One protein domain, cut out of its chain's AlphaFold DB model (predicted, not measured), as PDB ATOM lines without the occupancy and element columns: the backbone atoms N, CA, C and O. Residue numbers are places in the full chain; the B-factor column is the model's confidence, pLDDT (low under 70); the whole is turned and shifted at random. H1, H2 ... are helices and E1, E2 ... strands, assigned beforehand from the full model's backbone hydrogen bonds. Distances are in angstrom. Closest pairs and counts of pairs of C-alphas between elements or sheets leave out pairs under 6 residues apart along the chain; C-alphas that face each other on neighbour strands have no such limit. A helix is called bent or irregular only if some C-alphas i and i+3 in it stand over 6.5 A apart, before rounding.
ATOM      1  N   LEU A   4      81.181  89.076  67.446       89.81
ATOM      2  CA  LEU A   4      81.248  89.285  68.889       89.81
ATOM      3  C   LEU A   4      81.602  87.967  69.579       89.81
ATOM      4  O   LEU A   4      80.897  86.973  69.423       89.81
ATOM      5  N   VAL A   5      82.664  87.980  70.379       92.44
ATOM      6  CA  VAL A   5      83.028  86.879  71.276       92.44
ATOM      7  C   VAL A   5      82.804  87.349  72.707       92.44
ATOM      8  O   VAL A   5      83.378  88.353  73.124       92.44
ATOM      9  N   SER A   6      81.962  86.634  73.453       94.00
ATOM     10  CA  SER A   6      81.606  86.955  74.838       94.00
ATOM     11  C   SER A   6      82.033  85.831  75.772       94.00
ATOM     12  O   SER A   6      81.646  84.684  75.560       94.00
ATOM     13  N   ILE A   7      82.819  86.153  76.801       94.06
ATOM     14  CA  ILE A   7      83.387  85.173  77.737       94.06
ATOM     15  C   ILE A   7      83.252  85.702  79.169       94.06
ATOM     16  O   ILE A   7      83.518  86.870  79.428       94.06
ATOM     17  N   GLN A   8      82.851  84.868  80.127       93.88
ATOM     18  CA  GLN A   8      82.884  85.260  81.540       93.88
ATOM     19  C   GLN A   8      84.327  85.279  82.052       93.88
ATOM     20  O   GLN A   8      85.074  84.330  81.833       93.88
ATOM     21  N   PHE A   9      84.743  86.325  82.763       95.00
ATOM     22  CA  PHE A   9      86.091  86.332  83.333       95.00
ATOM     23  C   PHE A   9      86.210  85.357  84.512       95.00
ATOM     24  O   PHE A   9      87.203  84.642  84.631       95.00
ATOM     25  N   VAL A  10      85.169  85.287  85.339       94.88
ATOM     26  CA  VAL A  10      84.997  84.273  86.381       94.88
ATOM     27  C   VAL A  10      83.689  83.559  86.092       94.88
ATOM     28  O   VAL A  10      82.651  84.209  85.979       94.88
ATOM     29  N   ASN A  11      83.748  82.241  85.925       94.31
ATOM     30  CA  ASN A  11      82.539  81.430  85.899       94.31
ATOM     31  C   ASN A  11      82.044  81.289  87.345       94.31
ATOM     32  O   ASN A  11      82.817  80.881  88.207       94.31
ATOM     33  N   HIS A  12      80.799  81.672  87.605       91.81
ATOM     34  CA  HIS A  12      80.253  81.751  88.962       91.81
ATOM     35  C   HIS A  12      79.583  80.449  89.409       91.81
ATOM     36  O   HIS A  12      79.196  80.320  90.564       91.81
ATOM     37  N   GLU A  13      79.426  79.497  88.493       93.50
ATOM     38  CA  GLU A  13      78.867  78.177  88.748       93.50
ATOM     39  C   GLU A  13      79.932  77.196  89.259       93.50
ATOM     40  O   GLU A  13      79.634  76.352  90.099       93.50
ATOM     41  N   ILE A  14      81.172  77.313  88.768       94.25
ATOM     42  CA  ILE A  14      82.312  76.465  89.171       94.25
ATOM     43  C   ILE A  14      83.460  77.248  89.831       94.25
ATOM     44  O   ILE A  14      84.494  76.660  90.141       94.25
ATOM     45  N   ASP A  15      83.305  78.563  90.019       90.81
ATOM     46  CA  ASP A  15      84.286  79.481  90.629       90.81
ATOM     47  C   ASP A  15      85.682  79.470  89.970       90.81
ATOM     48  O   ASP A  15      86.717  79.676  90.607       90.81
ATOM     49  N   ILE A  16      85.732  79.270  88.648       95.69
ATOM     50  CA  ILE A  16      86.989  79.245  87.887       95.69
ATOM     51  C   ILE A  16      87.270  80.599  87.230       95.69
ATOM     52  O   ILE A  16      86.456  81.137  86.475       95.69
ATOM     53  N   ILE A  17      88.490  81.106  87.448       94.81
ATOM     54  CA  ILE A  17      89.044  82.267  86.742       94.81
ATOM     55  C   ILE A  17      89.514  81.832  85.350       94.81
ATOM     56  O   ILE A  17      90.439  81.029  85.203       94.81
ATOM     57  N   GLN A  18      88.915  82.400  84.307       93.81
ATOM     58  CA  GLN A  18      89.288  82.105  82.929       93.81
ATOM     59  C   GLN A  18      90.580  82.830  82.530       93.81
ATOM     60  O   GLN A  18      90.833  83.978  82.907       93.81
ATOM     61  N   ARG A  19      91.412  82.187  81.697       93.12
ATOM     62  CA  ARG A  19      92.664  82.767  81.164       93.12
ATOM     63  C   ARG A  19      92.389  83.774  80.038       93.12
ATOM     64  O   ARG A  19      92.832  83.603  78.901       93.12
ATOM     65  N   LEU A  20      91.676  84.851  80.367       92.56
ATOM     66  CA  LEU A  20      91.103  85.790  79.402       92.56
ATOM     67  C   LEU A  20      92.143  86.413  78.462       92.56
ATOM     68  O   LEU A  20      91.919  86.452  77.260       92.56
ATOM     69  N   LYS A  21      93.313  86.829  78.962       91.12
ATOM     70  CA  LYS A  21      94.378  87.411  78.117       91.12
ATOM     71  C   LYS A  21      94.821  86.468  76.992       91.12
ATOM     72  O   LYS A  21      95.076  86.919  75.876       91.12
ATOM     73  N   GLY A  22      94.901  85.168  77.282       93.25
ATOM     74  CA  GLY A  22      95.229  84.145  76.290       93.25
ATOM     75  C   GLY A  22      94.120  83.996  75.253       93.25
ATOM     76  O   GLY A  22      94.398  84.030  74.058       93.25
ATOM     77  N   LEU A  23      92.866  83.929  75.706       92.94
ATOM     78  CA  LEU A  23      91.686  83.833  74.838       92.94
ATOM     79  C   LEU A  23      91.552  85.054  73.919       92.94
ATOM     80  O   LEU A  23      91.354  84.905  72.718       92.94
ATOM     81  N   VAL A  24      91.757  86.256  74.463       91.62
ATOM     82  CA  VAL A  24      91.770  87.520  73.714       91.62
ATOM     83  C   VAL A  24      92.841  87.494  72.624       91.62
ATOM     84  O   VAL A  24      92.565  87.867  71.486       91.62
ATOM     85  N   LYS A  25      94.058  87.038  72.950       92.56
ATOM     86  CA  LYS A  25      95.158  86.932  71.984       92.56
ATOM     87  C   LYS A  25      94.826  85.946  70.864       92.56
ATOM     88  O   LYS A  25      95.020  86.273  69.701       92.56
ATOM     89  N   ILE A  26      94.302  84.769  71.208       94.25
ATOM     90  CA  ILE A  26      93.921  83.742  70.230       94.25
ATOM     91  C   ILE A  26      92.823  84.270  69.300       94.25
ATOM     92  O   ILE A  26      92.977  84.211  68.085       94.25
ATOM     93  N   ALA A  27      91.757  84.852  69.853       92.75
ATOM     94  CA  ALA A  27      90.651  85.381  69.062       92.75
ATOM     95  C   ALA A  27      91.104  86.504  68.113       92.75
ATOM     96  O   ALA A  27      90.768  86.473  66.931       92.75
ATOM     97  N   LYS A  28      91.921  87.452  68.597       90.19
ATOM     98  CA  LYS A  28      92.457  88.544  67.763       90.19
ATOM     99  C   LYS A  28      93.468  88.066  66.716       90.19
ATOM    100  O   LYS A  28      93.568  88.690  65.668       90.19
ATOM    101  N   ASN A  29      94.186  86.969  66.970       93.75
ATOM    102  CA  ASN A  29      95.067  86.346  65.977       93.75
ATOM    103  C   ASN A  29      94.280  85.698  64.827       93.75
ATOM    104  O   ASN A  29      94.740  85.731  63.693       93.75
ATOM    105  N   VAL A  30      93.116  85.100  65.114       93.25
ATOM    106  CA  VAL A  30      92.242  84.500  64.088       93.25
ATOM    107  C   VAL A  30      91.513  85.579  63.290       93.25
ATOM    108  O   VAL A  30      91.414  85.485  62.071       93.25
ATOM    109  N   ASN A  31      90.997  86.603  63.971       91.62
ATOM    110  CA  ASN A  31      90.321  87.728  63.341       91.62
ATOM    111  C   ASN A  31      90.628  89.034  64.103       91.62
ATOM    112  O   ASN A  31      90.091  89.235  65.197       91.62
ATOM    113  N   PRO A  32      91.437  89.951  63.538       89.75
ATOM    114  CA  PRO A  32      91.769  91.235  64.169       89.75
ATOM    115  C   PRO A  32      90.553  92.136  64.459       89.75
ATOM    116  O   PRO A  32      90.573  92.933  65.410       89.75
ATOM    117  N   ASP A  33      89.481  91.972  63.679       89.69
ATOM    118  CA  ASP A  33      88.241  92.750  63.768       89.69
ATOM    119  C   ASP A  33      87.232  92.162  64.765       89.69
ATOM    120  O   ASP A  33      86.129  92.691  64.926       89.69
ATOM    121  N   VAL A  34      87.582  91.071  65.458       91.81
ATOM    122  CA  VAL A  34      86.728  90.501  66.504       91.81
ATOM    123  C   VAL A  34      86.519  91.515  67.629       91.81
ATOM    124  O   VAL A  34      87.464  92.167  68.091       91.81
ATOM    125  N   ILE A  35      85.276  91.635  68.086       91.12
ATOM    126  CA  ILE A  35      84.915  92.413  69.269       91.12
ATOM    127  C   ILE A  35      84.881  91.444  70.443       91.12
ATOM    128  O   ILE A  35      84.139  90.464  70.421       91.12
ATOM    129  N   LEU A  36      85.686  91.711  71.469       92.38
ATOM    130  CA  LEU A  36      85.717  90.886  72.673       92.38
ATOM    131  C   LEU A  36      84.968  91.555  73.813       92.38
ATOM    132  O   LEU A  36      85.349  92.634  74.266       92.38
ATOM    133  N   HIS A  37      83.939  90.873  74.290       93.38
ATOM    134  CA  HIS A  37      83.205  91.201  75.495       93.38
ATOM    135  C   HIS A  37      83.596  90.251  76.626       93.38
ATOM    136  O   HIS A  37      83.722  89.043  76.419       93.38
ATOM    137  N   THR A  38      83.765  90.797  77.828       94.75
ATOM    138  CA  THR A  38      83.958  89.992  79.028       94.75
ATOM    139  C   THR A  38      83.013  90.398  80.149       94.75
ATOM    140  O   THR A  38      82.865  91.578  80.449       94.75
ATOM    141  N   ASP A  39      82.412  89.418  80.816       93.88
ATOM    142  CA  ASP A  39      81.689  89.681  82.062       93.88
ATOM    143  C   ASP A  39      82.691  89.699  83.218       93.88
ATOM    144  O   ASP A  39      83.401  88.720  83.454       93.88
ATOM    145  N   THR A  40      82.786  90.833  83.908       93.56
ATOM    146  CA  THR A  40      83.694  91.033  85.047       93.56
ATOM    147  C   THR A  40      82.968  91.131  86.380       93.56
ATOM    148  O   THR A  40      83.606  91.413  87.389       93.56
ATOM    149  N   THR A  41      81.664  90.869  86.419       91.81
ATOM    150  CA  THR A  41      80.806  91.104  87.584       91.81
ATOM    151  C   THR A  41      81.317  90.417  88.853       91.81
ATOM    152  O   THR A  41      81.472  91.073  89.880       91.81
ATOM    153  N   ASP A  42      81.645  89.123  88.797       92.00
ATOM    154  CA  ASP A  42      82.187  88.407  89.963       92.00
ATOM    155  C   ASP A  42      83.641  88.751  90.267       92.00
ATOM    156  O   ASP A  42      84.086  88.645  91.407       92.00
ATOM    157  N   ALA A  43      84.391  89.172  89.258       91.94
ATOM    158  CA  ALA A  43      85.817  89.400  89.379       91.94
ATOM    159  C   ALA A  43      86.155  90.804  89.895       91.94
ATOM    160  O   ALA A  43      87.168  90.974  90.565       91.94
ATOM    161  N   TYR A  44      85.330  91.805  89.578       89.56
ATOM    162  CA  TYR A  44      85.672  93.222  89.707       89.56
ATOM    163  C   TYR A  44      86.132  93.596  91.119       89.56
ATOM    164  O   TYR A  44      87.235  94.116  91.282       89.56
ATOM    165  N   ILE A  45      85.333  93.254  92.135       88.06
ATOM    166  CA  ILE A  45      85.698  93.466  93.542       88.06
ATOM    167  C   ILE A  45      86.630  92.366  94.044       88.06
ATOM    168  O   ILE A  45      87.640  92.667  94.673       88.06
ATOM    169  N   LYS A  46      86.307  91.095  93.771       89.25
ATOM    170  CA  LYS A  46      86.997  89.951  94.392       89.25
ATOM    171  C   LYS A  46      88.475  89.855  94.000       89.25
ATOM    172  O   LYS A  46      89.280  89.399  94.800       89.25
ATOM    173  N   LEU A  47      88.828  90.265  92.779       89.19
ATOM    174  CA  LEU A  47      90.169  90.103  92.204       89.19
ATOM    175  C   LEU A  47      90.875  91.434  91.899       89.19
ATOM    176  O   LEU A  47      91.966  91.415  91.333       89.19
ATOM    177  N   GLY A  48      90.272  92.585  92.225       83.50
ATOM    178  CA  GLY A  48      90.869  93.901  91.953       83.50
ATOM    179  C   GLY A  48      91.147  94.135  90.463       83.50
ATOM    180  O   GLY A  48      92.249  94.516  90.065       83.50
ATOM    181  N   VAL A  49      90.166  93.843  89.609       84.25
ATOM    182  CA  VAL A  49      90.375  93.776  88.157       84.25
ATOM    183  C   VAL A  49      90.568  95.153  87.535       84.25
ATOM    184  O   VAL A  49      89.674  95.994  87.543       84.25
ATOM    185  N   ASN A  50      91.695  95.336  86.846       86.62
ATOM    186  CA  ASN A  50      91.879  96.454  85.929       86.62
ATOM    187  C   ASN A  50      91.397  96.072  84.522       86.62
ATOM    188  O   ASN A  50      92.111  95.397  83.774       86.62
ATOM    189  N   VAL A  51      90.212  96.552  84.137       82.44
ATOM    190  CA  VAL A  51      89.578  96.264  82.836       82.44
ATOM    191  C   VAL A  51      90.466  96.655  81.646       82.44
ATOM    192  O   VAL A  51      90.543  95.915  80.666       82.44
ATOM    193  N   LYS A  52      91.238  97.750  81.748       83.25
ATOM    194  CA  LYS A  52      92.183  98.155  80.688       83.25
ATOM    195  C   LYS A  52      93.270  97.099  80.465       83.25
ATOM    196  O   LYS A  52      93.707  96.896  79.335       83.25
ATOM    197  N   SER A  53      93.680  96.402  81.526       86.44
ATOM    198  CA  SER A  53      94.719  95.367  81.467       86.44
ATOM    199  C   SER A  53      94.240  94.041  80.862       86.44
ATOM    200  O   SER A  53      95.066  93.248  80.411       86.44
ATOM    201  N   LEU A  54      92.924  93.792  80.829       86.12
ATOM    202  CA  LEU A  54      92.339  92.563  80.282       86.12
ATOM    203  C   LEU A  54      92.353  92.525  78.747       86.12
ATOM    204  O   LEU A  54      92.234  91.455  78.156       86.12
ATOM    205  N   ASN A  55      92.527  93.685  78.106       87.62
ATOM    206  CA  ASN A  55      92.543  93.865  76.653       87.62
ATOM    207  C   ASN A  55      91.243  93.451  75.922       87.62
ATOM    208  O   ASN A  55      91.233  93.355  74.690       87.62
ATOM    209  N   ALA A  56      90.151  93.262  76.668       90.00
ATOM    210  CA  ALA A  56      88.801  93.182  76.125       90.00
ATOM    211  C   ALA A  56      88.366  94.545  75.563       90.00
ATOM    212  O   ALA A  56      88.876  95.597  75.963       90.00
ATOM    213  N   ASP A  57      87.450  94.524  74.600       90.88
ATOM    214  CA  ASP A  57      86.909  95.738  73.989       90.88
ATOM    215  C   ASP A  57      85.663  96.224  74.738       90.88
ATOM    216  O   ASP A  57      85.465  97.428  74.882       90.88
ATOM    217  N   LEU A  58      84.872  95.289  75.267       92.19
ATOM    218  CA  LEU A  58      83.716  95.527  76.121       92.19
ATOM    219  C   LEU A  58      83.886  94.792  77.451       92.19
ATOM    220  O   LEU A  58      84.401  93.673  77.477       92.19
ATOM    221  N   SER A  59      83.409  95.388  78.543       92.12
ATOM    222  CA  SER A  59      83.332  94.707  79.840       92.12
ATOM    223  C   SER A  59      82.069  95.093  80.587       92.12
ATOM    224  O   SER A  59      81.819  96.284  80.757       92.12
ATOM    225  N   THR A  60      81.298  94.124  81.065       92.19
ATOM    226  CA  THR A  60      80.132  94.388  81.917       92.19
ATOM    227  C   THR A  60      80.462  94.190  83.389       92.19
ATOM    228  O   THR A  60      81.268  93.333  83.771       92.19
ATOM    229  N   ILE A  61      79.842  95.018  84.224       90.12
ATOM    230  CA  ILE A  61      79.868  94.898  85.678       90.12
ATOM    231  C   ILE A  61      78.439  95.096  86.160       90.12
ATOM    232  O   ILE A  61      77.882  96.188  86.014       90.12
ATOM    233  N   SER A  62      77.846  94.050  86.733       88.19
ATOM    234  CA  SER A  62      76.552  94.197  87.383       88.19
ATOM    235  C   SER A  62      76.682  94.787  88.776       88.19
ATOM    236  O   SER A  62      77.477  94.358  89.614       88.19
ATOM    237  N   ASN A  63      75.812  95.737  89.055       86.25
ATOM    238  CA  ASN A  63      75.808  96.488  90.287       86.25
ATOM    239  C   ASN A  63      75.417  95.661  91.526       86.25
ATOM    240  O   ASN A  63      75.905  95.896  92.631       86.25
ATOM    241  N   HIS A  64      74.539  94.670  91.356       84.44
ATOM    242  CA  HIS A  64      74.030  93.856  92.464       84.44
ATOM    243  C   HIS A  64      75.113  92.988  93.134       84.44
ATOM    244  O   HIS A  64      74.883  92.497  94.235       84.44
ATOM    245  N   LYS A  65      76.293  92.834  92.511       85.75
ATOM    246  CA  LYS A  65      77.472  92.189  93.116       85.75
ATOM    247  C   LYS A  65      78.494  93.181  93.687       85.75
ATOM    248  O   LYS A  65      79.464  92.756  94.304       85.75
ATOM    249  N   ILE A  66      78.271  94.488  93.511       86.69
ATOM    250  CA  ILE A  66      79.145  95.567  93.998       86.69
ATOM    251  C   ILE A  66      78.451  96.535  94.966       86.69
ATOM    252  O   ILE A  66      78.974  97.610  95.242       86.69
ATOM    253  N   LEU A  67      77.288  96.143  95.501       86.31
ATOM    254  CA  LEU A  67      76.519  96.878  96.515       86.31
ATOM    255  C   LEU A  67      76.054  98.287  96.115       86.31
ATOM    256  O   LEU A  67      75.729  99.087  96.991       86.31
ATOM    257  N   GLY A  68      75.983  98.626  94.830       80.88
ATOM    258  CA  GLY A  68      75.479  99.943  94.442       80.88
ATOM    259  C   GLY A  68      73.959  99.967  94.189       80.88
ATOM    260  O   GLY A  68      73.224  99.037  94.550       80.88
ATOM    261  N   PRO A  69      73.438 101.019  93.543       79.25
ATOM    262  CA  PRO A  69      72.002 101.278  93.424       79.25
ATOM    263  C   PRO A  69      71.263 100.328  92.466       79.25
ATOM    264  O   PRO A  69      71.687 100.061  91.343       79.25
ATOM    265  N   ARG A  70      70.084  99.844  92.877       78.75
ATOM    266  CA  ARG A  70      69.251  98.949  92.049       78.75
ATOM    267  C   ARG A  70      68.975  99.546  90.660       78.75
ATOM    268  O   ARG A  70      68.569 100.701  90.552       78.75
ATOM    269  N   ARG A  71      69.061  98.697  89.622       74.69
ATOM    270  CA  ARG A  71      68.760  99.007  88.204       74.69
ATOM    271  C   ARG A  71      69.755  99.942  87.497       74.69
ATOM    272  O   ARG A  71      69.413 100.510  86.461       74.69
ATOM    273  N   VAL A  72      70.953 100.095  88.043       80.75
ATOM    274  CA  VAL A  72      72.117 100.677  87.363       80.75
ATOM    275  C   VAL A  72      73.100  99.537  87.148       80.75
ATOM    276  O   VAL A  72      73.254  98.753  88.065       80.75
ATOM    277  N   ASP A  73      73.751  99.432  85.996       85.00
ATOM    278  CA  ASP A  73      74.909  98.557  85.775       85.00
ATOM    279  C   ASP A  73      75.949  99.347  84.965       85.00
ATOM    280  O   ASP A  73      75.703 100.499  84.596       85.00
ATOM    281  N   ILE A  74      77.131  98.780  84.732       87.44
ATOM    282  CA  ILE A  74      78.219  99.471  84.033       87.44
ATOM    283  C   ILE A  74      78.635  98.652  82.814       87.44
ATOM    284  O   ILE A  74      78.918  97.457  82.919       87.44
ATOM    285  N   LEU A  75      78.733  99.322  81.663       89.75
ATOM    286  CA  LEU A  75      79.415  98.813  80.479       89.75
ATOM    287  C   LEU A  75      80.668  99.651  80.218       89.75
ATOM    288  O   LEU A  75      80.591 100.824  79.854       89.75
ATOM    289  N   TYR A  76      81.829  99.027  80.346       88.56
ATOM    290  CA  TYR A  76      83.074  99.565  79.824       88.56
ATOM    291  C   TYR A  76      83.129  99.380  78.308       88.56
ATOM    292  O   TYR A  76      82.896  98.282  77.798       88.56
ATOM    293  N   VAL A  77      83.505 100.448  77.607       90.06
ATOM    294  CA  VAL A  77      83.688 100.476  76.156       90.06
ATOM    295  C   VAL A  77      85.082 101.004  75.845       90.06
ATOM    296  O   VAL A  77      85.445 102.110  76.250       90.06
ATOM    297  N   LYS A  78      85.870 100.229  75.101       88.75
ATOM    298  CA  LYS A  78      87.178 100.660  74.603       88.75
ATOM    299  C   LYS A  78      87.008 101.650  73.450       88.75
ATOM    300  O   LYS A  78      86.174 101.440  72.574       88.75
ATOM    301  N   GLU A  79      87.850 102.685  73.397       84.88
ATOM    302  CA  GLU A  79      87.706 103.798  72.438       84.88
ATOM    303  C   GLU A  79      87.557 103.327  70.979       84.88
ATOM    304  O   GLU A  79      86.729 103.856  70.245       84.88
ATOM    305  N   ARG A  80      88.268 102.256  70.583       83.69
ATOM    306  CA  ARG A  80      88.231 101.727  69.207       83.69
ATOM    307  C   ARG A  80      86.837 101.314  68.717       83.69
ATOM    308  O   ARG A  80      86.600 101.342  67.519       83.69
ATOM    309  N   ILE A  81      85.946 100.892  69.617       83.31
ATOM    310  CA  ILE A  81      84.604 100.392  69.263       83.31
ATOM    311  C   ILE A  81      83.487 101.379  69.616       83.31
ATOM    312  O   ILE A  81      82.314 101.103  69.374       83.31
ATOM    313  N   LYS A  82      83.830 102.544  70.173       76.62
ATOM    314  CA  LYS A  82      82.862 103.548  70.625       76.62
ATOM    315  C   LYS A  82      81.972 104.053  69.487       76.62
ATOM    316  O   LYS A  82      80.771 104.194  69.682       76.62
ATOM    317  N   GLY A  83      82.540 104.250  68.293       73.12
ATOM    318  CA  GLY A  83      81.796 104.661  67.094       73.12
ATOM    319  C   GLY A  83      80.860 103.585  66.526       73.12
ATOM    320  O   GLY A  83      79.982 103.898  65.731       73.12
ATOM    321  N   SER A  84      81.018 102.325  66.944       72.56
ATOM    322  CA  SER A  84      80.182 101.196  66.512       72.56
ATOM    323  C   SER A  84      79.017 100.907  67.466       72.56
ATOM    324  O   SER A  84      78.231  99.992  67.217       72.56
ATOM    325  N   ILE A  85      78.912 101.646  68.575       71.50
ATOM    326  CA  ILE A  85      77.851 101.485  69.569       71.50
ATOM    327  C   ILE A  85      76.800 102.565  69.355       71.50
ATOM    328  O   ILE A  85      77.077 103.758  69.437       71.50
ATOM    329  N   THR A  86      75.564 102.134  69.130       71.81
ATOM    330  CA  THR A  86      74.406 103.018  69.154       71.81
ATOM    331  C   THR A  86      73.870 103.080  70.574       71.81
ATOM    332  O   THR A  86      73.489 102.059  71.146       71.81
ATOM    333  N   TRP A  87      73.805 104.272  71.152       66.88
ATOM    334  CA  TRP A  87      73.143 104.464  72.437       66.88
ATOM    335  C   TRP A  87      71.627 104.515  72.229       66.88
ATOM    336  O   TRP A  87      71.127 105.289  71.418       66.88
ATOM    337  N   VAL A  88      70.890 103.674  72.946       61.88
ATOM    338  CA  VAL A  88      69.428 103.621  72.935       61.88
ATOM    339  C   VAL A  88      68.933 104.087  74.292       61.88
ATOM    340  O   VAL A  88      69.252 103.479  75.307       61.88
ATOM    341  N   VAL A  89      68.127 105.147  74.322       54.72
ATOM    342  CA  VAL A  89      67.464 105.584  75.554       54.72
ATOM    343  C   VAL A  89      66.062 104.990  75.594       54.72
ATOM    344  O   VAL A  89      65.241 105.278  74.726       54.72
ATOM    345  N   LYS A  90      65.770 104.151  76.593       46.16
ATOM    346  CA  LYS A  90      64.424 103.585  76.791       46.16
ATOM    347  C   LYS A  90      64.009 103.748  78.246       46.16
ATOM    348  O   LYS A  90      64.747 103.346  79.139       46.16
ATOM    349  N   TYR A  91      62.840 104.345  78.487       51.28
ATOM    350  CA  TYR A  91      62.317 104.605  79.839       51.28
ATOM    351  C   TYR A  91      63.287 105.395  80.751       51.28
ATOM    352  O   TYR A  91      63.369 105.119  81.945       51.28
ATOM    353  N   GLY A  92      64.063 106.333  80.188       44.53
ATOM    354  CA  GLY A  92      65.071 107.108  80.932       44.53
ATOM    355  C   GLY A  92      66.369 106.350  81.256       44.53
ATOM    356  O   GLY A  92      67.155 106.810  82.073       44.53
ATOM    357  N   ILE A  93      66.602 105.186  80.639       50.06
ATOM    358  CA  ILE A  93      67.805 104.359  80.824       50.06
ATOM    359  C   ILE A  93      68.662 104.445  79.560       50.06
ATOM    360  O   ILE A  93      68.138 104.215  78.469       50.06
ATOM    361  N   ILE A  94      69.960 104.732  79.704       54.88
ATOM    362  CA  ILE A  94      70.926 104.698  78.599       54.88
ATOM    363  C   ILE A  94      71.367 103.244  78.402       54.88
ATOM    364  O   ILE A  94      71.925 102.612  79.299       54.88
ATOM    365  N   MET A  95      71.095 102.698  77.222       54.38
ATOM    366  CA  MET A  95      71.514 101.363  76.812       54.38
ATOM    367  C   MET A  95      72.558 101.477  75.710       54.38
ATOM    368  O   MET A  95      72.372 102.213  74.747       54.38
ATOM    369  N   ALA A  96      73.646 100.725  75.811       55.56
ATOM    370  CA  ALA A  96      74.582 100.574  74.707       55.56
ATOM    371  C   ALA A  96      74.125  99.409  73.830       55.56
ATOM    372  O   ALA A  96      74.056  98.275  74.304       55.56
ATOM    373  N   ARG A  97      73.823  99.677  72.557       43.38
ATOM    374  CA  ARG A  97      73.509  98.667  71.547       43.38
ATOM    375  C   ARG A  97      74.698  98.531  70.601       43.38
ATOM    376  O   ARG A  97      74.926  99.393  69.759       43.38
ATOM    377  N   CYS A  98      75.442  97.436  70.719       40.19
ATOM    378  CA  CYS A  98      76.445  97.053  69.727       40.19
ATOM    379  C   CYS A  98      75.859  95.908  68.898       40.19
ATOM    380  O   CYS A  98      75.595  94.840  69.447       40.19
ATOM    381  N   GLY A  99      75.562  96.143  67.617       42.66
ATOM    382  CA  GLY A  99      75.271  95.072  66.649       42.66
ATOM    383  C   GLY A  99      74.262  93.987  67.067       42.66
ATOM    384  O   GLY A  99      74.441  92.838  66.691       42.66
ATOM    385  N   GLY A 100      73.218  94.322  67.838       33.03
ATOM    386  CA  GLY A 100      72.160  93.376  68.232       33.03
ATOM    387  C   GLY A 100      72.076  93.020  69.722       33.03
ATOM    388  O   GLY A 100      71.058  92.467  70.122       33.03
ATOM    389  N   TYR A 101      73.046  93.406  70.560       32.59
ATOM    390  CA  TYR A 101      73.021  93.139  72.010       32.59
ATOM    391  C   TYR A 101      73.066  94.434  72.841       32.59
ATOM    392  O   TYR A 101      73.761  95.384  72.478       32.59
ATOM    393  N   SER A 102      72.277  94.478  73.927       36.47
ATOM    394  CA  SER A 102      72.021  95.653  74.780       36.47
ATOM    395  C   SER A 102      72.584  95.452  76.190       36.47
ATOM    396  O   SER A 102      72.280  94.443  76.818       36.47
ATOM    397  N   SER A 103      73.356  96.412  76.709       43.22
ATOM    398  CA  SER A 103      73.772  96.478  78.129       43.22
ATOM    399  C   SER A 103      73.278  97.779  78.778       43.22
ATOM    400  O   SER A 103      73.205  98.806  78.101       43.22
ATOM    401  N   TYR A 104      72.909  97.727  80.065       44.88
ATOM    402  CA  TYR A 104      72.080  98.721  80.766       44.88
ATOM    403  C   TYR A 104      72.893  99.626  81.708       44.88
ATOM    404  O   TYR A 104      73.715  99.129  82.464       44.88
ATOM    405  N   SER A 105      72.618 100.933  81.743       38.28
ATOM    406  CA  SER A 105      73.034 101.819  82.843       38.28
ATOM    407  C   SER A 105      72.019 102.957  83.007       38.28
ATOM    408  O   SER A 105      71.697 103.647  82.038       38.28
ATOM    409  N   ARG A 106      71.463 103.145  84.210       31.95
ATOM    410  CA  ARG A 106      70.550 104.257  84.523       31.95
ATOM    411  C   ARG A 106      71.390 105.442  85.015       31.95
ATOM    412  O   ARG A 106      72.236 105.247  85.883       31.95
ATOM    413  N   VAL A 107      71.173 106.612  84.412       35.84
ATOM    414  CA  VAL A 107      71.725 107.902  84.866       35.84
ATOM    415  C   VAL A 107      70.971 108.354  86.107       35.84
ATOM    416  O   VAL A 107      69.734 108.144  86.123       35.84
TER     417      VAL A 107
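AT A GLANCE: This is residues 4 to 107 of the 107 residues of the protein "Aminotran_5 domain-containing protein" of Thermoprotei archaeon (UniProt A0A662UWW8). Two sheets lie partly face to face: the three strands E5, E6 and E7 cross over the E3 and E4 end of a twisted sheet of four strands, E1 to E4. H1 covers the other face of that sheet at its E1 and E2 end, while three short helices, H2, H3 and H4, only graze the sheet. The printed part has 104 residues, with the named elements E1, H1, E2, H2, H3, E3, E4, H4, E5, E6, E7 in chain order; the first sheet, E1 E2 E3 E4, is mixed, and the second, E5 E6 E7, is antiparallel. The class is mixed, helices and strands, and the whole is compact, with a radius of gyration of the C-alphas of 13.9 A and spans of 39 by 31 by 21 A.

IN THESE COORDINATES: E1, residues 4 to 8, begins at C-alpha 4 (81.248, 89.285, 68.889). H1, residues 20 to 30, is 15.4 A long. E2 is residues 35 to 39, H2 43 to 46, H3 51 to 54, E3 58 to 62 and E4 73 to 77. H4, residues 79 to 84, is irregular: C-alphas 80 and 83 are 7.4 A apart. E5, residues 85 to 90, is 15.4 A long, and E6, 93 to 98, 15.8 A. E7, residues 101 to 106, is 16.9 A long and ends at C-alpha 106 (70.550, 104.257, 84.523).

HOW THE PARTS SIT: E1 and E2 are parallel, with N 5 and O 35 2.9 A apart. E2 and E3 are parallel, with N 58 and O 36 at 2.9 A. E3 and E4 form an antiparallel hairpin, with N 76 and O 59 at 2.8 A. E1, H1, E2 and E2, H2 H3, E3 are strand-helix-strand units, parallel neighbour strands joined through helices, each with a right-handed crossover. H1 is on this sheet at a height of 9.5 A, over E1 and E2; H2, H3 and H4 only graze it. H1 and H3 are close but not clearly touching, their closest C-alphas, Lys 21 and Leu 54, 5.9 A apart. E5, E6 and E7 form a meander, each strand the antiparallel neighbour of the one before; N 88 and O 95 are 2.8 A apart, and N 96 and O 103 3.0 A. The two sheets form a sandwich, two sheets face to face, their strands at 41 degrees; the closest C-alphas of E4 and E7, Asp 73 and Ser 105, are 4.8 A apart. In H1 every O i to N i+4 pair is within hydrogen-bond range; in H4 0 of 2 are, but 2 of 3 O i to N i+3 pairs; H2 and H3 are too short for an i+4 pair.

THE WHOLE: The C-alphas farthest apart, Asn 29 and Tyr 91, are 40.0 A apart. The printed part has no cut, and the link E1 to H1, 11 residues, is long. Mean pLDDT of the printed part is 80.0; residues 87 to 107 are under 70.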